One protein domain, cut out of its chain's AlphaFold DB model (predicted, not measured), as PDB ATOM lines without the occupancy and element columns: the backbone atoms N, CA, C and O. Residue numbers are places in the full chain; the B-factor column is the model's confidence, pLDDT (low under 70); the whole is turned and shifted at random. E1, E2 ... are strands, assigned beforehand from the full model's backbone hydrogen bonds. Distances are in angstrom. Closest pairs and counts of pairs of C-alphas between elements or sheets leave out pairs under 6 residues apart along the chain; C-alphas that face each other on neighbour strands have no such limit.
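This is residues 9 to 60 of the 62 residues of an uncharacterized protein of Rhizobium meliloti (UniProt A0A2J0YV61). Little of this domain is regular structure: one small twisted sheet of four strands, with loops at its ends and a tail, residues 50 to 60, that folds back over one face. The 52 printed residues hold E1 to E4 in chain order and no named helix; the sheet is mixed, in the order E1 E2 E3 E4. The class is all strand, with 20 residues in named elements. The whole is compact, radius of gyration of the C-alphas 10.6 A, spanning 29 by 19 by 15 A.

Find C-alpha 9 at (197.620, 278.521, 177.315), where E1 runs to residue 11. E2, residues 21 to 26, measures 16.9 A, and E3, residues 31 to 36, 16.8 A. E4, residues 45 to 49, ends at C-alpha 49, (201.082, 272.469, 161.581).

Look first at E1 and E2, parallel at 27 degrees, with N 10 and O 22 2.8 A apart. Next, E2, E3 and E4 form a meander, each strand the antiparallel neighbour of the one before: N 23 and O 34 are 2.9 A apart, N 33 and O 47 2.9 A. E1 is apart from E3 and E4.

The farthest C-alphas, Ala 28 and Asn 38, are 29.6 A apart. The printed part has no cut, no link is long, and no printed residue is under 70 in pLDDT.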
ATOM      1  N   PHE A   9     197.037 277.976 178.539       96.44
ATOM      2  CA  PHE A   9     197.620 278.521 177.315       96.44
ATOM      3  C   PHE A   9     198.390 279.810 177.616       96.44
ATOM      4  O   PHE A   9     197.789 280.813 178.011       96.44
ATOM      5  N   VAL A  10     199.705 279.783 177.403       97.88
ATOM      6  CA  VAL A  10     200.621 280.908 177.655       97.88
ATOM      7  C   VAL A  10     201.038 281.640 176.371       97.88
ATOM      8  O   VAL A  10     201.846 282.568 176.410       97.88
ATOM      9  N   GLY A  11     200.469 281.268 175.221       97.88
ATOM     10  CA  GLY A  11     200.774 281.899 173.938       97.88
ATOM     11  C   GLY A  11     202.217 281.639 173.512       97.88
ATOM     12  O   GLY A  11     202.640 280.490 173.454       97.88
ATOM     13  N   THR A  12     202.971 282.699 173.219       98.00
ATOM     14  CA  THR A  12     204.381 282.611 172.800       98.00
ATOM     15  C   THR A  12     205.369 282.695 173.967       98.00
ATOM     16  O   THR A  12     206.579 282.591 173.756       98.00
ATOM     17  N   ALA A  13     204.890 282.893 175.202       98.25
ATOM     18  CA  ALA A  13     205.752 282.942 176.379       98.25
ATOM     19  C   ALA A  13     206.494 281.610 176.577       98.25
ATOM     20  O   ALA A  13     206.001 280.545 176.201       98.25
ATOM     21  N   ALA A  14     207.691 281.667 177.162       98.25
ATOM     22  CA  ALA A  14     208.408 280.466 177.580       98.25
ATOM     23  C   ALA A  14     207.661 279.757 178.723       98.25
ATOM     24  O   ALA A  14     206.925 280.402 179.472       98.25
ATOM     25  N   PHE A  15     207.897 278.452 178.883       98.38
ATOM     26  CA  PHE A  15     207.403 277.715 180.046       98.38
ATOM     27  C   PHE A  15     207.918 278.357 181.339       98.38
ATOM     28  O   PHE A  15     209.117 278.616 181.501       98.38
ATOM     29  N   SER A  16     207.004 278.627 182.268       97.94
ATOM     30  CA  SER A  16     207.326 279.169 183.584       97.94
ATOM     31  C   SER A  16     207.777 278.077 184.559       97.94
ATOM     32  O   SER A  16     208.444 278.381 185.552       97.94
ATOM     33  N   GLY A  17     207.505 276.807 184.232       96.81
ATOM     34  CA  GLY A  17     207.754 275.635 185.081       96.81
ATOM     35  C   GLY A  17     206.550 275.273 185.946       96.81
ATOM     36  O   GLY A  17     206.696 274.650 186.997       96.81
ATOM     37  N   LYS A  18     205.357 275.721 185.550       96.56
ATOM     38  CA  LYS A  18     204.103 275.219 186.107       96.56
ATOM     39  C   LYS A  18     203.678 274.027 185.264       96.56
ATOM     40  O   LYS A  18     203.666 274.121 184.044       96.56
ATOM     41  N   ALA A  19     203.298 272.937 185.918       96.81
ATOM     42  CA  ALA A  19     202.700 271.801 185.232       96.81
ATOM     43  C   ALA A  19     201.442 272.239 184.463       96.81
ATOM     44  O   ALA A  19     200.648 273.041 184.968       96.81
ATOM     45  N   GLY A  20     201.266 271.700 183.259       96.69
ATOM     46  CA  GLY A  20     200.125 272.009 182.409       96.69
ATOM     47  C   GLY A  20     200.246 273.371 181.732       96.69
ATOM     48  O   GLY A  20     199.322 274.177 181.792       96.69
ATOM     49  N   GLU A  21     201.360 273.658 181.064       98.19
ATOM     50  CA  GLU A  21     201.505 274.848 180.218       98.19
ATOM     51  C   GLU A  21     201.485 274.473 178.736       98.19
ATOM     52  O   GLU A  21     202.159 273.543 178.306       98.19
ATOM     53  N   LEU A  22     200.716 275.219 177.938       97.94
ATOM     54  CA  LEU A  22     200.630 275.067 176.486       97.94
ATOM     55  C   LEU A  22     201.116 276.354 175.814       97.94
ATOM     56  O   LEU A  22     200.547 277.426 176.041       97.94
ATOM     57  N   ARG A  23     202.140 276.256 174.968       98.38
ATOM     58  CA  ARG A  23     202.690 277.379 174.196       98.38
ATOM     59  C   ARG A  23     202.738 277.054 172.711       98.38
ATOM     60  O   ARG A  23     202.626 275.893 172.325       98.38
ATOM     61  N   TYR A  24     202.923 278.072 171.881       98.62
ATOM     62  CA  TYR A  24     203.175 277.880 170.459       98.62
ATOM     63  C   TYR A  24     204.282 278.797 169.948       98.62
ATOM     64  O   TYR A  24     204.459 279.911 170.443       98.62
ATOM     65  N   ASP A  25     204.978 278.323 168.921       98.25
ATOM     66  CA  ASP A  25     205.942 279.080 168.137       98.25
ATOM     67  C   ASP A  25     205.469 279.097 166.680       98.25
ATOM     68  O   ASP A  25     205.193 278.050 166.093       98.25
ATOM     69  N   LYS A  26     205.352 280.293 166.099       98.06
ATOM     70  CA  LYS A  26     204.958 280.478 164.699       98.06
ATOM     71  C   LYS A  26     206.163 280.931 163.879       98.06
ATOM     72  O   LYS A  26     206.713 282.000 164.137       98.06
ATOM     73  N   GLY A  27     206.546 280.118 162.904       96.44
ATOM     74  CA  GLY A  27     207.541 280.431 161.887       96.44
ATOM     75  C   GLY A  27     206.939 281.150 160.677       96.44
ATOM     76  O   GLY A  27     205.835 281.692 160.731       96.44
ATOM     77  N   ALA A  28     207.689 281.170 159.572       96.31
ATOM     78  CA  ALA A  28     207.238 281.761 158.311       96.31
ATOM     79  C   ALA A  28     206.253 280.860 157.546       96.31
ATOM     80  O   ALA A  28     205.343 281.375 156.905       96.31
ATOM     81  N   SER A  29     206.437 279.541 157.641       96.88
ATOM     82  CA  SER A  29     205.608 278.507 157.006       96.88
ATOM     83  C   SER A  29     204.999 277.531 158.003       96.88
ATOM     84  O   SER A  29     204.089 276.818 157.642       96.88
ATOM     85  N   ASP A  30     205.460 277.501 159.250       98.31
ATOM     86  CA  ASP A  30     205.124 276.428 160.183       98.31
ATOM     87  C   ASP A  30     204.596 276.980 161.498       98.31
ATOM     88  O   ASP A  30     204.964 278.077 161.929       98.31
ATOM     89  N   THR A  31     203.796 276.177 162.190       98.62
ATOM     90  CA  THR A  31     203.429 276.434 163.583       98.62
ATOM     91  C   THR A  31     203.682 275.198 164.421       98.62
ATOM     92  O   THR A  31     203.217 274.109 164.095       98.62
ATOM     93  N   TYR A  32     204.375 275.372 165.539       98.56
ATOM     94  CA  TYR A  32     204.589 274.318 166.519       98.56
ATOM     95  C   TYR A  32     203.848 274.645 167.803       98.56
ATOM     96  O   TYR A  32     203.929 275.761 168.309       98.56
ATOM     97  N   ILE A  33     203.143 273.661 168.343       98.56
ATOM     98  CA  ILE A  33     202.485 273.725 169.644       98.56
ATOM     99  C   ILE A  33     203.245 272.786 170.568       98.56
ATOM    100  O   ILE A  33     203.518 271.649 170.192       98.56
ATOM    101  N   PHE A  34     203.564 273.249 171.770       98.62
ATOM    102  CA  PHE A  34     204.316 272.498 172.768       98.62
ATOM    103  C   PHE A  34     203.571 272.495 174.090       98.62
ATOM    104  O   PHE A  34     203.015 273.523 174.488       98.62
ATOM    105  N   ALA A  35     203.629 271.370 174.793       98.06
ATOM    106  CA  ALA A  35     203.069 271.245 176.127       98.06
ATOM    107  C   ALA A  35     204.133 270.805 177.133       98.06
ATOM    108  O   ALA A  35     204.833 269.829 176.885       98.06
ATOM    109  N   ASP A  36     204.209 271.507 178.258       98.44
ATOM    110  CA  ASP A  36     204.895 271.069 179.475       98.44
ATOM    111  C   ASP A  36     203.821 270.536 180.432       98.44
ATOM    112  O   ASP A  36     203.040 271.292 181.016       98.44
ATOM    113  N   VAL A  37     203.701 269.215 180.517       97.31
ATOM    114  CA  VAL A  37     202.695 268.523 181.328       97.31
ATOM    115  C   VAL A  37     203.168 268.424 182.771       97.31
ATOM    116  O   VAL A  37     202.355 268.551 183.686       97.31
ATOM    117  N   ASN A  38     204.464 268.199 182.986       97.75
ATOM    118  CA  ASN A  38     205.010 267.847 184.294       97.75
ATOM    119  C   ASN A  38     205.647 269.030 185.065       97.75
ATOM    120  O   ASN A  38     205.869 268.919 186.272       97.75
ATOM    121  N   GLY A  39     205.866 270.172 184.412       97.94
ATOM    122  CA  GLY A  39     206.424 271.399 184.986       97.94
ATOM    123  C   GLY A  39     207.952 271.509 184.923       97.94
ATOM    124  O   GLY A  39     208.524 272.358 185.613       97.94
ATOM    125  N   ASP A  40     208.644 270.675 184.142       98.31
ATOM    126  CA  ASP A  40     210.112 270.670 184.040       98.31
ATOM    127  C   ASP A  40     210.680 271.655 183.004       98.31
ATOM    128  O   ASP A  40     211.904 271.745 182.836       98.31
ATOM    129  N   LYS A  41     209.812 272.447 182.360       98.19
ATOM    130  CA  LYS A  41     210.127 273.414 181.298       98.19
ATOM    131  C   LYS A  41     210.599 272.777 179.996       98.19
ATOM    132  O   LYS A  41     211.195 273.470 179.163       98.19
ATOM    133  N   LYS A  42     210.348 271.488 179.790       97.94
ATOM    134  CA  LYS A  42     210.574 270.807 178.517       97.94
ATOM    135  C   LYS A  42     209.235 270.446 177.900       97.94
ATOM    136  O   LYS A  42     208.235 270.254 178.576       97.94
ATOM    137  N   ALA A  43     209.218 270.395 176.574       98.06
ATOM    138  CA  ALA A  43     208.045 269.904 175.878       98.06
ATOM    139  C   ALA A  43     207.942 268.387 176.091       98.06
ATOM    140  O   ALA A  43     208.812 267.644 175.634       98.06
ATOM    141  N   ASP A  44     206.877 267.945 176.749       98.38
ATOM    142  CA  ASP A  44     206.515 266.534 176.889       98.38
ATOM    143  C   ASP A  44     205.891 265.993 175.592       98.38
ATOM    144  O   ASP A  44     206.045 264.818 175.256       98.38
ATOM    145  N   PHE A  45     205.214 266.856 174.825       97.62
ATOM    146  CA  PHE A  45     204.791 266.568 173.455       97.62
ATOM    147  C   PHE A  45     204.763 267.825 172.582       97.62
ATOM    148  O   PHE A  45     204.749 268.961 173.075       97.62
ATOM    149  N   SER A  46     204.713 267.607 171.265       98.00
ATOM    150  CA  SER A  46     204.543 268.662 170.273       98.00
ATOM    151  C   SER A  46     203.559 268.285 169.168       98.00
ATOM    152  O   SER A  46     203.348 267.112 168.861       98.00
ATOM    153  N   ILE A  47     202.949 269.307 168.571       98.12
ATOM    154  CA  ILE A  47     202.117 269.203 167.371       98.12
ATOM    155  C   ILE A  47     202.674 270.191 166.353       98.12
ATOM    156  O   ILE A  47     202.911 271.352 166.684       98.12
ATOM    157  N   HIS A  48     202.873 269.733 165.121       98.38
ATOM    158  CA  HIS A  48     203.316 270.559 164.004       98.38
ATOM    159  C   HIS A  48     202.156 270.783 163.036       98.38
ATOM    160  O   HIS A  48     201.452 269.844 162.667       98.38
ATOM    161  N   LEU A  49     201.956 272.042 162.661       98.00
ATOM    162  CA  LEU A  49     201.082 272.469 161.581       98.00
ATOM    163  C   LEU A  49     201.963 272.998 160.447       98.00
ATOM    164  O   LEU A  49     202.795 273.873 160.685       98.00
ATOM    165  N   ASP A  50     201.727 272.504 159.236       97.88
ATOM    166  CA  ASP A  50     202.459 272.850 158.004       97.88
ATOM    167  C   ASP A  50     202.188 274.284 157.500       97.88
ATOM    168  O   ASP A  50     202.660 274.662 156.437       97.88
ATOM    169  N   ASP A  51     201.394 275.075 158.233       97.75
ATOM    170  CA  ASP A  51     201.089 276.466 157.890       97.75
ATOM    171  C   ASP A  51     201.347 277.415 159.075       97.75
ATOM    172  O   ASP A  51     201.288 277.037 160.256       97.75
ATOM    173  N   ALA A  52     201.599 278.686 158.764       97.81
ATOM    174  CA  ALA A  52     201.879 279.748 159.723       97.81
ATOM    175  C   ALA A  52     200.581 280.327 160.311       97.81
ATOM    176  O   ALA A  52     200.117 281.419 159.964       97.81
ATOM    177  N   VAL A  53     200.017 279.621 161.285       97.25
ATOM    178  CA  VAL A  53     198.753 279.958 161.938       97.25
ATOM    179  C   VAL A  53     198.996 280.702 163.251       97.25
ATOM    180  O   VAL A  53     199.708 280.252 164.147       97.25
ATOM    181  N   THR A  54     198.356 281.861 163.413       96.75
ATOM    182  CA  THR A  54     198.284 282.523 164.724       96.75
ATOM    183  C   THR A  54     197.241 281.811 165.585       96.75
ATOM    184  O   THR A  54     196.050 281.841 165.271       96.75
ATOM    185  N   LEU A  55     197.680 281.190 166.680       96.88
ATOM    186  CA  LEU A  55     196.810 280.431 167.575       96.88
ATOM    187  C   LEU A  55     196.270 281.297 168.714       96.88
ATOM    188  O   LEU A  55     196.985 282.105 169.305       96.88
ATOM    189  N   ALA A  56     194.998 281.094 169.042       95.19
ATOM    190  CA  ALA A  56     194.322 281.762 170.143       95.19
ATOM    191  C   ALA A  56     193.807 280.737 171.157       95.19
ATOM    192  O   ALA A  56     193.456 279.615 170.796       95.19
ATOM    193  N   LYS A  57     193.677 281.152 172.425       92.56
ATOM    194  CA  LYS A  57     193.172 280.298 173.516       92.56
ATOM    195  C   LYS A  57     191.855 279.594 173.161       92.56
ATOM    196  O   LYS A  57     191.666 278.444 173.529       92.56
ATOM    197  N   GLY A  58     190.958 280.279 172.447       92.75
ATOM    198  CA  GLY A  58     189.641 279.752 172.076       92.75
ATOM    199  C   GLY A  58     189.657 278.597 171.070       92.75
ATOM    200  O   GLY A  58     188.614 277.995 170.851       92.75
ATOM    201  N   TYR A  59     190.804 278.277 170.465       93.75
ATOM    202  CA  TYR A  59     190.943 277.135 169.553       93.75
ATOM    203  C   TYR A  59     191.157 275.811 170.284       93.75
ATOM    204  O   TYR A  59     191.102 274.752 169.665       93.75
ATOM    205  N   PHE A  60     191.389 275.864 171.593       90.25
ATOM    206  CA  PHE A  60     191.628 274.690 172.407       90.25
ATOM    207  C   PHE A  60     190.479 274.470 173.384       90.25
ATOM    208  O   PHE A  60     190.036 275.391 174.076       90.25
TER     209      PHE A  60